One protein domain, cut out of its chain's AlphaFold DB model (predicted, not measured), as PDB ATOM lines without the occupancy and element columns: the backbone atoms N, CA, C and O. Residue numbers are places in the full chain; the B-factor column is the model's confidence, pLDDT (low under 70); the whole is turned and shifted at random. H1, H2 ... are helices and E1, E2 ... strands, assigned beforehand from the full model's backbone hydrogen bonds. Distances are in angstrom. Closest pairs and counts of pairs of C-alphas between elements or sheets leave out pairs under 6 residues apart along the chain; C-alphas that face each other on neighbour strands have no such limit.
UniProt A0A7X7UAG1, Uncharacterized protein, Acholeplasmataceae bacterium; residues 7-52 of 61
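This is residues 7 to 52 of the 61 residues of an uncharacterized protein of Acholeplasmataceae bacterium (UniProt A0A7X7UAG1). This is a chain of little regular structure: a small two-strand hairpin, E1 and E2, sits at one side, a short helix, H1, at another, and a wide loop, residues 22 to 35, joins them. After H1 the chain folds back, and the C-alphas of Ser 7 and Gln 52 are 6.3 A apart. The 46 printed residues, 13 in named elements in the order E1, E2, H1, are of mixed class, only just compact, close to loose, with a radius of gyration of the C-alphas of 11.3 A and spans of 33 by 25 by 15 A.

Find C-alpha 12 at (123.960, 107.157, 115.168), where E1, residues 12 to 14, begins its 6.8 A. E2, residues 19 to 21, covers 7.1 A. H1, residues 36 to 42, runs 9.8 A to C-alpha 42 at (111.145, 100.850, 110.604).

E1 and E2 form an antiparallel hairpin at 150 degrees, with N 13 and O 20 within hydrogen-bond range at 2.9 A. In H1 every O i to N i+4 pair is within hydrogen-bond range. E1 and H1 are apart.

The C-alphas farthest apart, of Lys 34 and Lys 50, are 33.0 A apart. The printed part has no cut; the link from E2 to H1 is long, and residues 27 to 32 have pLDDT under 70.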
ATOM      1  N   SER A   7     126.504 101.923 112.882       77.75
ATOM      2  CA  SER A   7     127.567 102.686 112.231       77.75
ATOM      3  C   SER A   7     127.332 102.956 110.728       77.75
ATOM      4  O   SER A   7     128.002 103.802 110.138       77.75
ATOM      5  N   LYS A   8     126.322 102.304 110.127       84.25
ATOM      6  CA  LYS A   8     125.758 102.617 108.800       84.25
ATOM      7  C   LYS A   8     124.485 103.455 108.890       84.25
ATOM      8  O   LYS A   8     123.884 103.710 107.854       84.25
ATOM      9  N   CYS A   9     124.038 103.839 110.083       86.56
ATOM     10  CA  CYS A   9     122.771 104.530 110.298       86.56
ATOM     11  C   CYS A   9     122.995 106.026 110.529       86.56
ATOM     12  O   CYS A   9     123.847 106.405 111.328       86.56
ATOM     13  N   LYS A  10     122.184 106.882 109.900       87.81
ATOM     14  CA  LYS A  10     122.192 108.340 110.122       87.81
ATOM     15  C   LYS A  10     121.781 108.730 111.540       87.81
ATOM     16  O   LYS A  10     122.089 109.829 111.985       87.81
ATOM     17  N   LEU A  11     121.069 107.840 112.227       87.75
ATOM     18  CA  LEU A  11     120.581 108.062 113.586       87.75
ATOM     19  C   LEU A  11     121.648 107.776 114.652       87.75
ATOM     20  O   LEU A  11     121.414 108.062 115.825       87.75
ATOM     21  N   LEU A  12     122.808 107.228 114.275       84.94
ATOM     22  CA  LEU A  12     123.960 107.157 115.168       84.94
ATOM     23  C   LEU A  12     124.676 108.510 115.155       84.94
ATOM     24  O   LEU A  12     125.262 108.895 114.146       84.94
ATOM     25  N   GLN A  13     124.620 109.217 116.280       83.19
ATOM     26  CA  GLN A  13     125.291 110.496 116.469       83.19
ATOM     27  C   GLN A  13     126.549 110.329 117.309       83.19
ATOM     28  O   GLN A  13     126.567 109.572 118.284       83.19
ATOM     29  N   ASP A  14     127.586 111.052 116.906       82.12
ATOM     30  CA  ASP A  14     128.829 111.186 117.646       82.12
ATOM     31  C   ASP A  14     128.725 112.386 118.598       82.12
ATOM     32  O   ASP A  14     128.404 113.496 118.173       82.12
ATOM     33  N   PHE A  15     128.943 112.144 119.886       83.06
ATOM     34  CA  PHE A  15     128.957 113.136 120.964       83.06
ATOM     35  C   PHE A  15     130.378 113.273 121.534       83.06
ATOM     36  O   PHE A  15     130.552 113.357 122.752       83.06
ATOM     37  N   ASP A  16     131.376 113.229 120.649       80.50
ATOM     38  CA  ASP A  16     132.820 113.303 120.894       80.50
ATOM     39  C   ASP A  16     133.390 112.112 121.684       80.50
ATOM     40  O   ASP A  16     134.141 111.294 121.158       80.50
ATOM     41  N   GLU A  17     133.034 111.980 122.964       83.38
ATOM     42  CA  GLU A  17     133.529 110.902 123.836       83.38
ATOM     43  C   GLU A  17     132.698 109.615 123.725       83.38
ATOM     44  O   GLU A  17     133.068 108.567 124.262       83.38
ATOM     45  N   ARG A  18     131.536 109.685 123.066       77.06
ATOM     46  CA  ARG A  18     130.586 108.574 122.958       77.06
ATOM     47  C   ARG A  18     129.721 108.693 121.714       77.06
ATOM     48  O   ARG A  18     129.322 109.785 121.337       77.06
ATOM     49  N   CYS A  19     129.308 107.556 121.166       77.31
ATOM     50  CA  CYS A  19     128.270 107.515 120.139       77.31
ATOM     51  C   CYS A  19     126.951 107.015 120.739       77.31
ATOM     52  O   CYS A  19     126.949 106.077 121.540       77.31
ATOM     53  N   ALA A  20     125.826 107.599 120.331       81.19
ATOM     54  CA  ALA A  20     124.502 107.142 120.750       81.19
ATOM     55  C   ALA A  20     123.496 107.182 119.596       81.19
ATOM     56  O   ALA A  20     123.599 107.995 118.679       81.19
ATOM     57  N   CYS A  21     122.527 106.267 119.633       84.19
ATOM     58  CA  CYS A  21     121.399 106.284 118.709       84.19
ATOM     59  C   CYS A  21     120.375 107.318 119.192       84.19
ATOM     60  O   CYS A  21     120.046 107.328 120.375       84.19
ATOM     61  N   VAL A  22     119.852 108.152 118.291       85.88
ATOM     62  CA  VAL A  22     118.785 109.111 118.628       85.88
ATOM     63  C   VAL A  22     117.387 108.497 118.631       85.88
ATOM     64  O   VAL A  22     116.430 109.162 119.022       85.88
ATOM     65  N   LEU A  23     117.243 107.237 118.205       85.31
ATOM     66  CA  LEU A  23     115.990 106.521 118.415       85.31
ATOM     67  C   LEU A  23     115.780 106.275 119.910       85.31
ATOM     68  O   LEU A  23     116.743 105.942 120.603       85.31
ATOM     69  N   PRO A  24     114.531 106.359 120.400       78.62
ATOM     70  CA  PRO A  24     114.182 106.068 121.786       78.62
ATOM     71  C   PRO A  24     114.171 104.548 122.053       78.62
ATOM     72  O   PRO A  24     113.185 104.010 122.544       78.62
ATOM     73  N   ILE A  25     115.251 103.855 121.684       78.25
ATOM     74  CA  ILE A  25     115.495 102.432 121.949       78.25
ATOM     75  C   ILE A  25     116.540 102.293 123.052       78.25
ATOM     76  O   ILE A  25     117.447 103.123 123.170       78.25
ATOM     77  N   ASP A  26     116.453 101.228 123.845       74.38
ATOM     78  CA  ASP A  26     117.492 100.938 124.829       74.38
ATOM     79  C   ASP A  26     118.763 100.462 124.105       74.38
ATOM     80  O   ASP A  26     118.812  99.398 123.488       74.38
ATOM     81  N   ILE A  27     119.808 101.291 124.140       65.50
ATOM     82  CA  ILE A  27     121.092 101.004 123.486       65.50
ATOM     83  C   ILE A  27     122.015 100.127 124.346       65.50
ATOM     84  O   ILE A  27     123.119  99.790 123.905       65.50
ATOM     85  N   ARG A  28     121.617  99.782 125.579       67.44
ATOM     86  CA  ARG A  28     122.465  99.021 126.503       67.44
ATOM     87  C   ARG A  28     122.661  97.584 125.999       67.44
ATOM     88  O   ARG A  28     121.690  96.888 125.698       67.44
ATOM     89  N   PRO A  29     123.907  97.081 125.946       57.41
ATOM     90  CA  PRO A  29     124.163  95.688 125.598       57.41
ATOM     91  C   PRO A  29     123.383  94.729 126.510       57.41
ATOM     92  O   PRO A  29     123.464  94.825 127.730       57.41
ATOM     93  N   GLY A  30     122.627  93.800 125.916       60.50
ATOM     94  CA  GLY A  30     121.835  92.801 126.650       60.50
ATOM     95  C   GLY A  30     120.457  93.274 127.124       60.50
ATOM     96  O   GLY A  30     119.682  92.448 127.601       60.50
ATOM     97  N   HIS A  31     120.126  94.554 126.944       63.47
ATOM     98  CA  HIS A  31     118.810  95.111 127.229       63.47
ATOM     99  C   HIS A  31     118.155  95.508 125.903       63.47
ATOM    100  O   HIS A  31     118.596  96.435 125.234       63.47
ATOM    101  N   ARG A  32     117.152  94.740 125.479       67.44
ATOM    102  CA  ARG A  32     116.303  95.078 124.333       67.44
ATOM    103  C   ARG A  32     114.869  94.875 124.759       67.44
ATOM    104  O   ARG A  32     114.481  93.746 125.073       67.44
ATOM    105  N   GLU A  33     114.113  95.958 124.773       76.25
ATOM    106  CA  GLU A  33     112.683  95.888 124.987       76.25
ATOM    107  C   GLU A  33     112.034  95.182 123.793       76.25
ATOM    108  O   GLU A  33     112.522  95.190 122.652       76.25
ATOM    109  N   LYS A  34     110.916  94.507 124.056       79.38
ATOM    110  CA  LYS A  34     110.157  93.843 122.998       79.38
ATOM    111  C   LYS A  34     109.618  94.918 122.046       79.38
ATOM    112  O   LYS A  34     108.793  95.724 122.456       79.38
ATOM    113  N   GLY A  35     110.050  94.896 120.786       80.12
ATOM    114  CA  GLY A  35     109.682  95.908 119.787       80.12
ATOM    115  C   GLY A  35     110.841  96.798 119.330       80.12
ATOM    116  O   GLY A  35     110.727  97.437 118.288       80.12
ATOM    117  N   ASP A  36     111.974  96.815 120.042       79.44
ATOM    118  CA  ASP A  36     113.128  97.651 119.666       79.44
ATOM    119  C   ASP A  36     113.715  97.260 118.305       79.44
ATOM    120  O   ASP A  36     114.236  98.099 117.569       79.44
ATOM    121  N   ALA A  37     113.640  95.974 117.950       78.81
ATOM    122  CA  ALA A  37     114.130  95.478 116.669       78.81
ATOM    123  C   ALA A  37     113.248  95.954 115.506       78.81
ATOM    124  O   ALA A  37     113.771  96.375 114.474       78.81
ATOM    125  N   GLU A  38     111.930  95.899 115.683       84.69
ATOM    126  CA  GLU A  38     110.934  96.413 114.749       84.69
ATOM    127  C   GLU A  38     111.069  97.932 114.612       84.69
ATOM    128  O   GLU A  38     111.219  98.434 113.502       84.69
ATOM    129  N   LEU A  39     111.163  98.650 115.733       84.69
ATOM    130  CA  LEU A  39     111.314 100.102 115.745       84.69
ATOM    131  C   LEU A  39     112.623 100.551 115.080       84.69
ATOM    132  O   LEU A  39     112.630 101.508 114.306       84.69
ATOM    133  N   CYS A  40     113.724  99.832 115.321       84.44
ATOM    134  CA  CYS A  40     114.992 100.068 114.636       84.44
ATOM    135  C   CYS A  40     114.869  99.829 113.130       84.44
ATOM    136  O   CYS A  40     115.336 100.643 112.341       84.44
ATOM    137  N   LYS A  41     114.213  98.739 112.720       82.69
ATOM    138  CA  LYS A  41     114.015  98.402 111.308       82.69
ATOM    139  C   LYS A  41     113.161  99.437 110.574       82.69
ATOM    140  O   LYS A  41     113.507  99.796 109.451       82.69
ATOM    141  N   ASP A  42     112.093  99.909 111.205       87.38
ATOM    142  CA  ASP A  42     111.145 100.850 110.604       87.38
ATOM    143  C   ASP A  42     111.728 102.262 110.467       87.38
ATOM    144  O   ASP A  42     111.358 102.996 109.554       87.38
ATOM    145  N   ASN A  43     112.678 102.625 111.333       88.12
ATOM    146  CA  ASN A  43     113.319 103.940 111.333       88.12
ATOM    147  C   ASN A  43     114.773 103.905 110.836       88.12
ATOM    148  O   ASN A  43     115.490 104.897 110.948       88.12
ATOM    149  N   PHE A  44     115.259 102.772 110.321       87.38
ATOM    150  CA  PHE A  44     116.645 102.679 109.880       87.38
ATOM    151  C   PHE A  44     116.880 103.551 108.648       87.38
ATOM    152  O   PHE A  44     116.375 103.276 107.558       87.38
ATOM    153  N   GLU A  45     117.742 104.551 108.802       88.50
ATOM    154  CA  GLU A  45     118.154 105.417 107.708       88.50
ATOM    155  C   GLU A  45     119.622 105.176 107.343       88.50
ATOM    156  O   GLU A  45     120.506 105.517 108.132       88.50
ATOM    157  N   PRO A  46     119.929 104.629 106.154       86.44
ATOM    158  CA  PRO A  46     121.309 104.375 105.762       86.44
ATOM    159  C   PRO A  46     122.090 105.678 105.535       86.44
ATOM    160  O   PRO A  46     121.617 106.610 104.880       86.44
ATOM    161  N   LEU A  47     123.326 105.720 106.029       85.25
ATOM    162  CA  LEU A  47     124.337 106.709 105.666       85.25
ATOM    163  C   LEU A  47     124.782 106.500 104.215       85.25
ATOM    164  O   LEU A  47     124.883 105.367 103.732       85.25
ATOM    165  N   GLU A  48     125.118 107.602 103.541       84.94
ATOM    166  CA  GLU A  48     125.853 107.555 102.273       84.94
ATOM    167  C   GLU A  48     127.126 106.719 102.449       84.94
ATOM    168  O   GLU A  48     127.803 106.858 103.466       84.94
ATOM    169  N   GLU A  49     127.494 105.896 101.464       81.19
ATOM    170  CA  GLU A  49     128.651 104.985 101.570       81.19
ATOM    171  C   GLU A  49     129.942 105.696 102.000       81.19
ATOM    172  O   GLU A  49     130.703 105.171 102.806       81.19
ATOM    173  N   LYS A  50     130.151 106.934 101.538       80.25
ATOM    174  CA  LYS A  50     131.317 107.766 101.886       80.25
ATOM    175  C   LYS A  50     131.344 108.233 103.345       80.25
ATOM    176  O   LYS A  50     132.377 108.699 103.809       80.25
ATOM    177  N   LYS A  51     130.203 108.170 104.032       77.56
ATOM    178  CA  LYS A  51     129.988 108.635 105.408       77.56
ATOM    179  C   LYS A  51     129.750 107.478 106.380       77.56
ATOM    180  O   LYS A  51     129.484 107.738 107.545       77.56
ATOM    181  N   GLN A  52     129.790 106.224 105.927       78.88
ATOM    182  CA  GLN A  52     129.620 105.065 106.806       78.88
ATOM    183  C   GLN A  52     130.844 104.929 107.724       78.88
ATOM    184  O   GLN A  52     131.981 104.847 107.258       78.88
TER     185      GLN A  52